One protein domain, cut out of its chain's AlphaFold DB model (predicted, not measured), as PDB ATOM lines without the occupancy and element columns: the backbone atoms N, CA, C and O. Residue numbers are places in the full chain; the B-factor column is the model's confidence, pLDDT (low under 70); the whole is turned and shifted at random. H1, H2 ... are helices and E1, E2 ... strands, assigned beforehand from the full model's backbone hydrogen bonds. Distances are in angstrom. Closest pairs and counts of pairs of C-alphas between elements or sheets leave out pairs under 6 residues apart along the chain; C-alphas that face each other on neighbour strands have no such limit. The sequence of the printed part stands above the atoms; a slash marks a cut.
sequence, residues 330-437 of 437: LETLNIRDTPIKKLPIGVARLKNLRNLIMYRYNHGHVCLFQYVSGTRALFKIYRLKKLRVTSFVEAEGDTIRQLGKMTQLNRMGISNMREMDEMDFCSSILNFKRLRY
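AT A GLANCE: This is residues 330 to 437 of the 437 residues of a protein of Ricinus communis (UniProt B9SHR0). With little regular structure, the chain winds in stacked turns: parallel sheet E1 E2 E5, H3 at the end far from E1, hairpin E3-E4 an arm. The printed part has 108 residues, 39 in E1 H1 E2 E3 E4 E5 H2 H3, a mixed class. It is compact, radius of gyration of the C-alphas 13.7 A, spans 41 by 32 by 26 A.

IN THESE COORDINATES: E1, residues 332-334, begins at C-alpha (7.328, 97.748, -2.220). H1 is 345-349, E2 355-357, E3 360-363, E4 370-373, E5 389-391, H2 399-404. H3, 419-429, is 15.7 A long, ending at (-1.895, 115.278, 11.611).

HOW THE PARTS SIT: H1 joins parallel E1 and E2, a right-handed strand-helix-strand unit; N 333 and O 355 are within hydrogen-bond range, 2.9 A. H2 and H3 touch, closest C-alphas Gly 404 and Ser 428, 4.1 A. H2 has every O i to N i+4 pair in range, H3 5 of 7, H1 0 of 1 but 2 of 2 at i+3.

THE WHOLE: The printed part has no cut; links E4-E5 and H2-H3 are long; pLDDT is under 70 in 363-370 and 436-437.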
ATOM      1  N   LEU A 330      13.579  99.403  -5.469       98.44
ATOM      2  CA  LEU A 330      12.510  98.808  -4.674       98.44
ATOM      3  C   LEU A 330      11.369  99.805  -4.461       98.44
ATOM      4  O   LEU A 330      11.573 100.892  -3.922       98.44
ATOM      5  N   GLU A 331      10.158  99.417  -4.850       97.88
ATOM      6  CA  GLU A 331       8.939 100.214  -4.701       97.88
ATOM      7  C   GLU A 331       8.045  99.697  -3.571       97.88
ATOM      8  O   GLU A 331       7.310 100.475  -2.953       97.88
ATOM      9  N   THR A 332       8.097  98.397  -3.283       98.44
ATOM     10  CA  THR A 332       7.328  97.748  -2.220       98.44
ATOM     11  C   THR A 332       8.225  96.866  -1.363       98.44
ATOM     12  O   THR A 332       8.839  95.931  -1.869       98.44
ATOM     13  N   LEU A 333       8.215  97.126  -0.057       98.50
ATOM     14  CA  LEU A 333       8.755  96.252   0.976       98.50
ATOM     15  C   LEU A 333       7.621  95.866   1.928       98.50
ATOM     16  O   LEU A 333       7.035  96.726   2.593       98.50
ATOM     17  N   ASN A 334       7.291  94.579   1.974       98.12
ATOM     18  CA  ASN A 334       6.265  94.044   2.860       98.12
ATOM     19  C   ASN A 334       6.882  93.041   3.832       98.12
ATOM     20  O   ASN A 334       7.193  91.923   3.446       98.12
ATOM     21  N   ILE A 335       7.021  93.450   5.089       97.38
ATOM     22  CA  ILE A 335       7.525  92.636   6.205       97.38
ATOM     23  C   ILE A 335       6.427  92.405   7.249       97.38
ATOM     24  O   ILE A 335       6.674  92.274   8.440       97.38
ATOM     25  N   ARG A 336       5.166  92.434   6.813       95.62
ATOM     26  CA  ARG A 336       4.027  92.215   7.698       95.62
ATOM     27  C   ARG A 336       4.079  90.818   8.323       95.62
ATOM     28  O   ARG A 336       4.300  89.843   7.618       95.62
ATOM     29  N   ASP A 337       3.728  90.722   9.598       94.88
ATOM     30  CA  ASP A 337       3.644  89.476  10.354       94.88
ATOM     31  C   ASP A 337       4.984  88.709  10.358       94.88
ATOM     32  O   ASP A 337       4.983  87.485  10.343       94.88
ATOM     33  N   THR A 338       6.120  89.423  10.370       95.62
ATOM     34  CA  THR A 338       7.460  88.844  10.580       95.62
ATOM     35  C   THR A 338       8.017  89.219  11.961       95.62
ATOM     36  O   THR A 338       7.554  90.185  12.578       95.62
ATOM     37  N   PRO A 339       9.036  88.507  12.477       95.19
ATOM     38  CA  PRO A 339       9.728  88.886  13.713       95.19
ATOM     39  C   PRO A 339      10.611  90.153  13.638       95.19
ATOM     40  O   PRO A 339      11.282  90.463  14.624       95.19
ATOM     41  N   ILE A 340      10.623  90.900  12.524       95.88
ATOM     42  CA  ILE A 340      11.515  92.056  12.316       95.88
ATOM     43  C   ILE A 340      11.131  93.232  13.220       95.88
ATOM     44  O   ILE A 340      10.127  93.912  13.011       95.88
ATOM     45  N   LYS A 341      11.992  93.523  14.201       93.81
ATOM     46  CA  LYS A 341      11.777  94.604  15.184       93.81
ATOM     47  C   LYS A 341      12.372  95.950  14.769       93.81
ATOM     48  O   LYS A 341      11.930  96.995  15.247       93.81
ATOM     49  N   LYS A 342      13.406  95.945  13.924       95.19
ATOM     50  CA  LYS A 342      14.161  97.140  13.516       95.19
ATOM     51  C   LYS A 342      14.490  97.076  12.029       95.19
ATOM     52  O   LYS A 342      14.921  96.041  11.532       95.19
ATOM     53  N   LEU A 343      14.342  98.199  11.333       95.56
ATOM     54  CA  LEU A 343      14.839  98.359   9.972       95.56
ATOM     55  C   LEU A 343      16.328  98.742   9.991       95.56
ATOM     56  O   LEU A 343      16.703  99.663  10.727       95.56
ATOM     57  N   PRO A 344      17.180  98.115   9.161       94.94
ATOM     58  CA  PRO A 344      18.572  98.521   9.039       94.94
ATOM     59  C   PRO A 344      18.674  99.893   8.362       94.94
ATOM     60  O   PRO A 344      17.852 100.262   7.518       94.94
ATOM     61  N   ILE A 345      19.742 100.636   8.672       94.56
ATOM     62  CA  ILE A 345      19.965 101.998   8.153       94.56
ATOM     63  C   ILE A 345      20.000 102.062   6.615       94.56
ATOM     64  O   ILE A 345      19.673 103.090   6.021       94.56
ATOM     65  N   GLY A 346      20.328 100.940   5.960       94.62
ATOM     66  CA  GLY A 346      20.321 100.788   4.506       94.62
ATOM     67  C   GLY A 346      18.961 101.071   3.858       94.62
ATOM     68  O   GLY A 346      18.934 101.556   2.729       94.62
ATOM     69  N   VAL A 347      17.841 100.882   4.570       95.94
ATOM     70  CA  VAL A 347      16.494 101.194   4.052       95.94
ATOM     71  C   VAL A 347      16.358 102.677   3.683       95.94
ATOM     72  O   VAL A 347      15.660 103.007   2.727       95.94
ATOM     73  N   ALA A 348      17.099 103.581   4.336       94.31
ATOM     74  CA  ALA A 348      17.124 105.005   3.990       94.31
ATOM     75  C   ALA A 348      17.618 105.293   2.555       94.31
ATOM     76  O   ALA A 348      17.387 106.388   2.038       94.31
ATOM     77  N   ARG A 349      18.306 104.339   1.909       95.50
ATOM     78  CA  ARG A 349      18.798 104.454   0.524       95.50
ATOM     79  C   ARG A 349      17.737 104.120  -0.530       95.50
ATOM     80  O   ARG A 349      17.951 104.421  -1.703       95.50
ATOM     81  N   LEU A 350      16.598 103.547  -0.139       96.75
ATOM     82  CA  LEU A 350      15.537 103.097  -1.045       96.75
ATOM     83  C   LEU A 350      14.684 104.271  -1.554       96.75
ATOM     84  O   LEU A 350      13.508 104.416  -1.227       96.75
ATOM     85  N   LYS A 351      15.279 105.147  -2.372       94.06
ATOM     86  CA  LYS A 351      14.654 106.396  -2.855       94.06
ATOM     87  C   LYS A 351      13.370 106.170  -3.668       94.06
ATOM     88  O   LYS A 351      12.557 107.089  -3.784       94.06
ATOM     89  N   ASN A 352      13.193 104.972  -4.228       96.38
ATOM     90  CA  ASN A 352      12.017 104.590  -5.007       96.38
ATOM     91  C   ASN A 352      10.898 103.930  -4.190       96.38
ATOM     92  O   ASN A 352       9.823 103.694  -4.742       96.38
ATOM     93  N   LEU A 353      11.095 103.717  -2.884       97.44
ATOM     94  CA  LEU A 353      10.131 103.018  -2.043       97.44
ATOM     95  C   LEU A 353       8.825 103.808  -1.930       97.44
ATOM     96  O   LEU A 353       8.811 104.962  -1.503       97.44
ATOM     97  N   ARG A 354       7.714 103.170  -2.308       95.62
ATOM     98  CA  ARG A 354       6.352 103.725  -2.269       95.62
ATOM     99  C   ARG A 354       5.506 103.081  -1.181       95.62
ATOM    100  O   ARG A 354       4.658 103.760  -0.603       95.62
ATOM    101  N   ASN A 355       5.726 101.795  -0.910       96.19
ATOM    102  CA  ASN A 355       4.986 101.019   0.077       96.19
ATOM    103  C   ASN A 355       5.952 100.354   1.060       96.19
ATOM    104  O   ASN A 355       6.717  99.475   0.670       96.19
ATOM    105  N   LEU A 356       5.859 100.732   2.330       96.81
ATOM    106  CA  LEU A 356       6.543 100.092   3.447       96.81
ATOM    107  C   LEU A 356       5.488  99.553   4.415       96.81
ATOM    108  O   LEU A 356       4.750 100.316   5.036       96.81
ATOM    109  N   ILE A 357       5.352  98.233   4.491       95.69
ATOM    110  CA  ILE A 357       4.305  97.574   5.279       95.69
ATOM    111  C   ILE A 357       4.997  96.740   6.347       95.69
ATOM    112  O   ILE A 357       5.627  95.742   6.013       95.69
ATOM    113  N   MET A 358       4.901  97.164   7.607       93.75
ATOM    114  CA  MET A 358       5.784  96.677   8.666       93.75
ATOM    115  C   MET A 358       5.056  96.576  10.002       93.75
ATOM    116  O   MET A 358       5.139  97.444  10.857       93.75
ATOM    117  N   TYR A 359       4.253  95.530  10.152       91.44
ATOM    118  CA  TYR A 359       3.480  95.351  11.371       91.44
ATOM    119  C   TYR A 359       3.183  93.891  11.621       91.44
ATOM    120  O   TYR A 359       2.994  93.142  10.664       91.44
ATOM    121  N   ARG A 360       3.098  93.502  12.887       90.12
ATOM    122  CA  ARG A 360       2.799  92.140  13.319       90.12
ATOM    123  C   ARG A 360       1.616  92.155  14.271       90.12
ATOM    124  O   ARG A 360       1.571  92.978  15.184       90.12
ATOM    125  N   TYR A 361       0.672  91.243  14.067       85.88
ATOM    126  CA  TYR A 361      -0.342  90.962  15.081       85.88
ATOM    127  C   TYR A 361       0.261  90.118  16.202       85.88
ATOM    128  O   TYR A 361       0.866  89.077  15.940       85.88
ATOM    129  N   ASN A 362       0.075  90.559  17.444       78.00
ATOM    130  CA  ASN A 362       0.371  89.744  18.614       78.00
ATOM    131  C   ASN A 362      -0.930  89.128  19.123       78.00
ATOM    132  O   ASN A 362      -1.930  89.823  19.308       78.00
ATOM    133  N   HIS A 363      -0.907  87.817  19.342       67.31
ATOM    134  CA  HIS A 363      -1.982  87.099  20.009       67.31
ATOM    135  C   HIS A 363      -1.597  86.992  21.487       67.31
ATOM    136  O   HIS A 363      -0.669  86.261  21.827       67.31
ATOM    137  N   GLY A 364      -2.236  87.782  22.353       56.38
ATOM    138  CA  GLY A 364      -2.051  87.642  23.798       56.38
ATOM    139  C   GLY A 364      -2.517  86.260  24.264       56.38
ATOM    140  O   GLY A 364      -3.540  85.768  23.794       56.38
ATOM    141  N   HIS A 365      -1.774  85.638  25.183       54.16
ATOM    142  CA  HIS A 365      -2.059  84.291  25.701       54.16
ATOM    143  C   HIS A 365      -3.344  84.193  26.545       54.16
ATOM    144  O   HIS A 365      -3.748  83.093  26.906       54.16
ATOM    145  N   VAL A 366      -4.014  85.311  26.838       50.66
ATOM    146  CA  VAL A 366      -5.262  85.340  27.607       50.66
ATOM    147  C   VAL A 366      -6.214  86.337  26.936       50.66
ATOM    148  O   VAL A 366      -5.962  87.535  26.937       50.66
ATOM    149  N   CYS A 367      -7.282  85.821  26.322       48.62
ATOM    150  CA  CYS A 367      -8.474  86.545  25.851       48.62
ATOM    151  C   CYS A 367      -8.281  87.696  24.823       48.62
ATOM    152  O   CYS A 367      -8.050  88.844  25.178       48.62
ATOM    153  N   LEU A 368      -8.530  87.391  23.539       52.34
ATOM    154  CA  LEU A 368      -9.106  88.245  22.466       52.34
ATOM    155  C   LEU A 368      -8.507  89.634  22.125       52.34
ATOM    156  O   LEU A 368      -8.925  90.213  21.121       52.34
ATOM    157  N   PHE A 369      -7.518  90.172  22.843       55.94
ATOM    158  CA  PHE A 369      -6.927  91.471  22.508       55.94
ATOM    159  C   PHE A 369      -5.816  91.321  21.459       55.94
ATOM    160  O   PHE A 369      -4.661  91.021  21.763       55.94
ATOM    161  N   GLN A 370      -6.172  91.515  20.186       60.19
ATOM    162  CA  GLN A 370      -5.195  91.646  19.105       60.19
ATOM    163  C   GLN A 370      -4.649  93.074  19.098       60.19
ATOM    164  O   GLN A 370      -5.339  94.000  18.674       60.19
ATOM    165  N   TYR A 371      -3.398  93.256  19.520       76.75
ATOM    166  CA  TYR A 371      -2.687  94.517  19.313       76.75
ATOM    167  C   TYR A 371      -1.617  94.364  18.232       76.75
ATOM    168  O   TYR A 371      -1.128  93.269  17.937       76.75
ATOM    169  N   VAL A 372      -1.285  95.485  17.597       84.00
ATOM    170  CA  VAL A 372      -0.342  95.540  16.482       84.00
ATOM    171  C   VAL A 372       0.980  96.114  16.974       84.00
ATOM    172  O   VAL A 372       1.022  97.252  17.438       84.00
ATOM    173  N   SER A 373       2.061  95.351  16.827       87.88
ATOM    174  CA  SER A 373       3.423  95.873  16.959       87.88
ATOM    175  C   SER A 373       3.906  96.396  15.616       87.88
ATOM    176  O   SER A 373       3.741  95.730  14.591       87.88
ATOM    177  N   GLY A 374       4.497  97.586  15.626       89.62
ATOM    178  CA  GLY A 374       5.190  98.138  14.475       89.62
ATOM    179  C   GLY A 374       6.650  97.712  14.400       89.62
ATOM    180  O   GLY A 374       7.100  96.801  15.092       89.62
ATOM    181  N   THR A 375       7.397  98.406  13.548       92.75
ATOM    182  CA  THR A 375       8.846  98.229  13.406       92.75
ATOM    183  C   THR A 375       9.556  99.564  13.616       92.75
ATOM    184  O   THR A 375       9.113 100.602  13.113       92.75
ATOM    185  N   ARG A 376      10.689  99.551  14.325       93.06
ATOM    186  CA  ARG A 376      11.520 100.748  14.531       93.06
ATOM    187  C   ARG A 376      12.287 101.127  13.278       93.06
ATOM    188  O   ARG A 376      12.938 100.282  12.658       93.06
ATOM    189  N   ALA A 377      12.283 102.413  12.952       91.25
ATOM    190  CA  ALA A 377      13.095 102.985  11.887       91.25
ATOM    191  C   ALA A 377      14.224 103.826  12.497       91.25
ATOM    192  O   ALA A 377      14.033 104.988  12.829       91.25
ATOM    193  N   LEU A 378      15.428 103.254  12.605       87.00
ATOM    194  CA  LEU A 378      16.601 103.925  13.192       87.00
ATOM    195  C   LEU A 378      17.285 104.903  12.217       87.00
ATOM    196  O   LEU A 378      18.506 105.038  12.177       87.00
ATOM    197  N   PHE A 379      16.502 105.545  11.357       89.00
ATOM    198  CA  PHE A 379      16.973 106.489  10.358       89.00
ATOM    199  C   PHE A 379      15.901 107.528  10.067       89.00
ATOM    200  O   PHE A 379      14.717 107.332  10.318       89.00
ATOM    201  N   LYS A 380      16.331 108.625   9.449       89.75
ATOM    202  CA  LYS A 380      15.460 109.737   9.071       89.75
ATOM    203  C   LYS A 380      14.464 109.318   7.980       89.75
ATOM    204  O   LYS A 380      14.787 109.407   6.792       89.75
ATOM    205  N   ILE A 381      13.266 108.862   8.359       89.38
ATOM    206  CA  ILE A 381      12.285 108.241   7.447       89.38
ATOM    207  C   ILE A 381      11.798 109.204   6.356       89.38
ATOM    208  O   ILE A 381      11.549 108.793   5.222       89.38
ATOM    209  N   TYR A 382      11.795 110.511   6.638       87.69
ATOM    210  CA  TYR A 382      11.453 111.566   5.675       87.69
ATOM    211  C   TYR A 382      12.389 111.632   4.450       87.69
ATOM    212  O   TYR A 382      12.092 112.345   3.483       87.69
ATOM    213  N   ARG A 383      13.531 110.924   4.472       90.56
ATOM    214  CA  ARG A 383      14.408 110.736   3.302       90.56
ATOM    215  C   ARG A 383      13.736 109.910   2.200       90.56
ATOM    216  O   ARG A 383      14.087 110.068   1.033       90.56
ATOM    217  N   LEU A 384      12.734 109.096   2.535       93.88
ATOM    218  CA  LEU A 384      11.939 108.316   1.585       93.88
ATOM    219  C   LEU A 384      10.877 109.197   0.905       93.88
ATOM    220  O   LEU A 384       9.677 109.093   1.159       93.88
ATOM    221  N   LYS A 385      11.319 110.096   0.020       92.38
ATOM    222  CA  LYS A 385      10.467 111.123  -0.613       92.38
ATOM    223  C   LYS A 385       9.316 110.568  -1.460       92.38
ATOM    224  O   LYS A 385       8.301 111.240  -1.611       92.38
ATOM    225  N   LYS A 386       9.447 109.351  -2.001       94.25
ATOM    226  CA  LYS A 386       8.393 108.692  -2.794       94.25
ATOM    227  C   LYS A 386       7.443 107.820  -1.962       94.25
ATOM    228  O   LYS A 386       6.482 107.293  -2.526       94.25
ATOM    229  N   LEU A 387       7.672 107.692  -0.652       94.06
ATOM    230  CA  LEU A 387       6.864 106.840   0.218       94.06
ATOM    231  C   LEU A 387       5.438 107.377   0.301       94.06
ATOM    232  O   LEU A 387       5.238 108.526   0.677       94.06
ATOM    233  N   ARG A 388       4.454 106.548  -0.050       91.88
ATOM    234  CA  ARG A 388       3.020 106.885  -0.001       91.88
ATOM    235  C   ARG A 388       2.294 106.110   1.087       91.88
ATOM    236  O   ARG A 388       1.367 106.633   1.695       91.88
ATOM    237  N   VAL A 389       2.707 104.868   1.317       91.69
ATOM    238  CA  VAL A 389       2.142 103.994   2.340       91.69
ATOM    239  C   VAL A 389       3.243 103.615   3.309       91.69
ATOM    240  O   VAL A 389       4.216 102.979   2.911       91.69
ATOM    241  N   THR A 390       3.042 103.949   4.575       91.19
ATOM    242  CA  THR A 390       3.748 103.344   5.705       91.19
ATOM    243  C   THR A 390       2.710 102.647   6.583       91.19
ATOM    244  O   THR A 390       1.562 103.080   6.647       91.19
ATOM    245  N   SER A 391       2.996 101.501   7.186       87.00
ATOM    246  CA  SER A 391       2.023 100.831   8.063       87.00
ATOM    247  C   SER A 391       2.715 100.377   9.334       87.00
ATOM    248  O   SER A 391       3.450  99.401   9.271       87.00
ATOM    249  N   PHE A 392       2.416 101.093  10.425       86.81
ATOM    250  CA  PHE A 392       2.875 100.900  11.807       86.81
ATOM    251  C   PHE A 392       4.389 101.031  11.982       86.81
ATOM    252  O   PHE A 392       5.085 100.070  12.274       86.81
ATOM    253  N   VAL A 393       4.908 102.253  11.840       91.00
ATOM    254  CA  VAL A 393       6.232 102.556  12.414       91.00
ATOM    255  C   VAL A 393       6.083 102.707  13.931       91.00
ATOM    256  O   VAL A 393       5.045 103.183  14.401       91.00
ATOM    257  N   GLU A 394       7.075 102.287  14.708       91.75
ATOM    258  CA  GLU A 394       7.085 102.576  16.148       91.75
ATOM    259  C   GLU A 394       7.382 104.060  16.401       91.75
ATOM    260  O   GLU A 394       8.280 104.637  15.785       91.75
ATOM    261  N   ALA A 395       6.609 104.677  17.296       89.19
ATOM    262  CA  ALA A 395       6.892 106.008  17.807       89.19
ATOM    263  C   ALA A 395       8.126 105.947  18.718       89.19
ATOM    264  O   ALA A 395       8.097 105.387  19.811       89.19
ATOM    265  N   GLU A 396       9.236 106.497  18.234       86.75
ATOM    266  CA  GLU A 396      10.489 106.601  18.977       86.75
ATOM    267  C   GLU A 396      11.182 107.920  18.614       86.75
ATOM    268  O   GLU A 396      11.294 108.268  17.433       86.75
ATOM    269  N   GLY A 397      11.638 108.670  19.621       86.06
ATOM    270  CA  GLY A 397      12.307 109.957  19.422       86.06
ATOM    271  C   GLY A 397      11.465 110.946  18.608       86.06
ATOM    272  O   GLY A 397      10.306 111.189  18.913       86.06
ATOM    273  N   ASP A 398      12.039 111.505  17.544       87.38
ATOM    274  CA  ASP A 398      11.391 112.496  16.679       87.38
ATOM    275  C   ASP A 398      10.590 111.879  15.511       87.38
ATOM    276  O   ASP A 398      10.182 112.598  14.594       87.38
ATOM    277  N   THR A 399      10.349 110.559  15.513       89.31
ATOM    278  CA  THR A 399       9.729 109.830  14.388       89.31
ATOM    279  C   THR A 399       8.393 110.433  13.951       89.31
ATOM    280  O   THR A 399       8.133 110.556  12.753       89.31
ATOM    281  N   ILE A 400       7.559 110.873  14.893       88.56
ATOM    282  CA  ILE A 400       6.250 111.465  14.593       88.56
ATOM    283  C   ILE A 400       6.408 112.811  13.883       88.56
ATOM    284  O   ILE A 400       5.828 113.003  12.814       88.56
ATOM    285  N   ARG A 401       7.285 113.692  14.386       89.12
ATOM    286  CA  ARG A 401       7.636 114.957  13.715       89.12
ATOM    287  C   ARG A 401       8.197 114.716  12.317       89.12
ATOM    288  O   ARG A 401       7.920 115.474  11.387       89.12
ATOM    289  N   GLN A 402       9.007 113.669  12.144       89.44
ATOM    290  CA  GLN A 402       9.534 113.299  10.832       89.44
ATOM    291  C   GLN A 402       8.419 112.865   9.876       89.44
ATOM    292  O   GLN A 402       8.427 113.292   8.720       89.44
ATOM    293  N   LEU A 403       7.465 112.057  10.349       88.75
ATOM    294  CA  LEU A 403       6.290 111.668   9.572       88.75
ATOM    295  C   LEU A 403       5.431 112.881   9.219       88.75
ATOM    296  O   LEU A 403       5.026 112.986   8.067       88.75
ATOM    297  N   GLY A 404       5.229 113.834  10.135       86.88
ATOM    298  CA  GLY A 404       4.480 115.073   9.884       86.88
ATOM    299  C   GLY A 404       4.998 115.900   8.704       86.88
ATOM    300  O   GLY A 404       4.231 116.602   8.051       86.88
ATOM    301  N   LYS A 405       6.284 115.767   8.354       87.44
ATOM    302  CA  LYS A 405       6.896 116.418   7.178       87.44
ATOM    303  C   LYS A 405       6.601 115.697   5.853       87.44
ATOM    304  O   LYS A 405       6.992 116.184   4.792       87.44
ATOM    305  N   MET A 406       5.964 114.527   5.883       90.44
ATOM    306  CA  MET A 406       5.715 113.666   4.722       90.44
ATOM    307  C   MET A 406       4.275 113.812   4.206       90.44
ATOM    308  O   MET A 406       3.463 112.889   4.278       90.44
ATOM    309  N   THR A 407       3.963 114.971   3.624       88.88
ATOM    310  CA  THR A 407       2.620 115.328   3.114       88.88
ATOM    311  C   THR A 407       2.120 114.442   1.965       88.88
ATOM    312  O   THR A 407       0.935 114.443   1.624       88.88
ATOM    313  N   GLN A 408       3.008 113.664   1.342       89.81
ATOM    314  CA  GLN A 408       2.678 112.748   0.255       89.81
ATOM    315  C   GLN A 408       2.068 111.410   0.719       89.81
ATOM    316  O   GLN A 408       1.598 110.647  -0.133       89.81
ATOM    317  N   LEU A 409       2.091 111.109   2.025       90.44
ATOM    318  CA  LEU A 409       1.532 109.876   2.584       90.44
ATOM    319  C   LEU A 409       0.005 109.837   2.413       90.44
ATOM    320  O   LEU A 409      -0.696 110.794   2.720       90.44
ATOM    321  N   ASN A 410      -0.512 108.706   1.932       89.12
ATOM    322  CA  ASN A 410      -1.949 108.448   1.792       89.12
ATOM    323  C   ASN A 410      -2.465 107.319   2.691       89.12
ATOM    324  O   ASN A 410      -3.671 107.097   2.784       89.12
ATOM    325  N   ARG A 411      -1.552 106.617   3.364       89.06
ATOM    326  CA  ARG A 411      -1.851 105.706   4.462       89.06
ATOM    327  C   ARG A 411      -0.658 105.665   5.403       89.06
ATOM    328  O   ARG A 411       0.471 105.460   4.957       89.06
ATOM    329  N   MET A 412      -0.937 105.792   6.690       90.06
ATOM    330  CA  MET A 412       0.039 105.623   7.753       90.06
ATOM    331  C   MET A 412      -0.547 104.777   8.876       90.06
ATOM    332  O   MET A 412      -1.761 104.677   9.025       90.06
ATOM    333  N   GLY A 413       0.332 104.150   9.640       89.00
ATOM    334  CA  GLY A 413       0.016 103.615  10.954       89.00
ATOM    335  C   GLY A 413       1.202 103.922  11.848       89.00
ATOM    336  O   GLY A 413       2.341 103.872  11.375       89.00
ATOM    337  N   ILE A 414       0.931 104.241  13.104       89.88
ATOM    338  CA  ILE A 414       1.936 104.425  14.145       89.88
ATOM    339  C   ILE A 414       1.561 103.468  15.274       89.88
ATOM    340  O   ILE A 414       0.381 103.216  15.510       89.88
ATOM    341  N   SER A 415       2.560 102.882  15.914       91.00
ATOM    342  CA  SER A 415       2.392 102.013  17.081       91.00
ATOM    343  C   SER A 415       3.262 102.516  18.226       91.00
ATOM    344  O   SER A 415       4.174 103.307  17.987       91.00
ATOM    345  N   ASN A 416       2.996 102.040  19.443       89.00
ATOM    346  CA  ASN A 416       3.762 102.401  20.637       89.00
ATOM    347  C   ASN A 416       3.784 103.919  20.931       89.00
ATOM    348  O   ASN A 416       4.797 104.443  21.381       89.00
ATOM    349  N   MET A 417       2.688 104.634  20.635       88.62
ATOM    350  CA  MET A 417       2.568 106.054  20.994       88.62
ATOM    351  C   MET A 417       2.411 106.205  22.507       88.62
ATOM    352  O   MET A 417       1.655 105.455  23.124       88.62
ATOM    353  N   ARG A 418       3.110 107.184  23.082       89.44
ATOM    354  CA  ARG A 418       3.041 107.552  24.502       89.44
ATOM    355  C   ARG A 418       2.369 108.915  24.661       89.44
ATOM    356  O   ARG A 418       2.204 109.645  23.694       89.44
ATOM    357  N   GLU A 419       2.034 109.292  25.887       87.94
ATOM    358  CA  GLU A 419       1.419 110.595  26.188       87.94
ATOM    359  C   GLU A 419       2.279 111.779  25.701       87.94
ATOM    360  O   GLU A 419       1.791 112.693  25.048       87.94
ATOM    361  N   MET A 420       3.601 111.700  25.882       88.00
ATOM    362  CA  MET A 420       4.546 112.722  25.402       88.00
ATOM    363  C   MET A 420       4.545 112.937  23.877       88.00
ATOM    364  O   MET A 420       5.023 113.962  23.397       88.00
ATOM    365  N   ASP A 421       4.036 111.967  23.116       89.31
ATOM    366  CA  ASP A 421       3.986 111.996  21.657       89.31
ATOM    367  C   ASP A 421       2.736 112.735  21.125       89.31
ATOM    368  O   ASP A 421       2.651 113.027  19.928       89.31
ATOM    369  N   GLU A 422       1.769 113.053  21.996       87.50
ATOM    370  CA  GLU A 422       0.454 113.599  21.636       87.50
ATOM    371  C   GLU A 422       0.556 114.928  20.881       87.50
ATOM    372  O   GLU A 422       0.022 115.062  19.779       87.50
ATOM    373  N   MET A 423       1.293 115.900  21.424       87.81
ATOM    374  CA  MET A 423       1.436 117.228  20.812       87.81
ATOM    375  C   MET A 423       2.105 117.164  19.433       87.81
ATOM    376  O   MET A 423       1.697 117.843  18.482       87.81
ATOM    377  N   ASP A 424       3.116 116.309  19.294       89.69
ATOM    378  CA  ASP A 424       3.809 116.089  18.027       89.69
ATOM    379  C   ASP A 424       2.899 115.400  17.006       89.69
ATOM    380  O   ASP A 424       2.948 115.715  15.813       89.69
ATOM    381  N   PHE A 425       2.047 114.479  17.457       87.81
ATOM    382  CA  PHE A 425       1.082 113.799  16.604       87.81
ATOM    383  C   PHE A 425      -0.032 114.743  16.144       87.81
ATOM    384  O   PHE A 425      -0.270 114.852  14.940       87.81
ATOM    385  N   CYS A 426      -0.650 115.480  17.068       87.06
ATOM    386  CA  CYS A 426      -1.704 116.457  16.790       87.06
ATOM    387  C   CYS A 426      -1.228 117.566  15.842       87.06
ATOM    388  O   CYS A 426      -1.929 117.914  14.894       87.06
ATOM    389  N   SER A 427      -0.009 118.079  16.016       87.12
ATOM    390  CA  SER A 427       0.564 119.057  15.078       87.12
ATOM    391  C   SER A 427       0.891 118.444  13.709       87.12
ATOM    392  O   SER A 427       0.696 119.077  12.670       87.12
ATOM    393  N   SER A 428       1.347 117.189  13.680       87.06
ATOM    394  CA  SER A 428       1.670 116.476  12.441       87.06
ATOM    395  C   SER A 428       0.432 116.094  11.630       87.06
ATOM    396  O   SER A 428       0.502 116.085  10.399       87.06
ATOM    397  N   ILE A 429      -0.701 115.803  12.284       84.00
ATOM    398  CA  ILE A 429      -1.895 115.278  11.611       84.00
ATOM    399  C   ILE A 429      -2.483 116.266  10.597       84.00
ATOM    400  O   ILE A 429      -2.933 115.863   9.522       84.00
ATOM    401  N   LEU A 430      -2.374 117.565  10.888       83.00
ATOM    402  CA  LEU A 430      -2.839 118.662  10.034       83.00
ATOM    403  C   LEU A 430      -2.134 118.696   8.667       83.00
ATOM    404  O   LEU A 430      -2.680 119.197   7.682       83.00
ATOM    405  N   ASN A 431      -0.933 118.120   8.573       83.81
ATOM    406  CA  ASN A 431      -0.162 118.072   7.332       83.81
ATOM    407  C   ASN A 431      -0.598 116.928   6.399       83.81
ATOM    408  O   ASN A 431      -0.253 116.920   5.211       83.81
ATOM    409  N   PHE A 432      -1.384 115.966   6.887       82.19
ATOM    410  CA  PHE A 432      -1.727 114.748   6.156       82.19
ATOM    411  C   PHE A 432      -2.996 114.863   5.300       82.19
ATOM    412  O   PHE A 432      -3.954 114.108   5.441       82.19
ATOM    413  N   LYS A 433      -2.970 115.755   4.307       81.56
ATOM    414  CA  LYS A 433      -4.125 116.043   3.429       81.56
ATOM    415  C   LYS A 433      -4.559 114.889   2.509       81.56
ATOM    416  O   LYS A 433      -5.580 114.991   1.836       81.56
ATOM    417  N   ARG A 434      -3.759 113.825   2.396       80.06
ATOM    418  CA  ARG A 434      -3.962 112.720   1.436       80.06
ATOM    419  C   ARG A 434      -4.349 111.393   2.082       80.06
ATOM    420  O   ARG A 434      -4.523 110.415   1.349       80.06
ATOM    421  N   LEU A 435      -4.461 111.330   3.411       76.75
ATOM    422  CA  LEU A 435      -4.907 110.119   4.097       76.75
ATOM    423  C   LEU A 435      -6.355 109.819   3.706       76.75
ATOM    424  O   LEU A 435      -7.227 110.676   3.811       76.75
ATOM    425  N   ARG A 436      -6.593 108.603   3.213       64.12
ATOM    426  CA  ARG A 436      -7.948 108.089   2.987       64.12
ATOM    427  C   ARG A 436      -8.304 107.201   4.181       64.12
ATOM    428  O   ARG A 436      -7.534 106.279   4.467       64.12
ATOM    429  N   TYR A 437      -9.410 107.521   4.855       48.16
ATOM    430  CA  TYR A 437      -9.957 106.763   5.986       48.16
ATOM    431  C   TYR A 437     -10.500 105.399   5.543       48.16
ATOM    432  O   TYR A 437     -11.058 105.316   4.420       48.16
TER     433      TYR A 437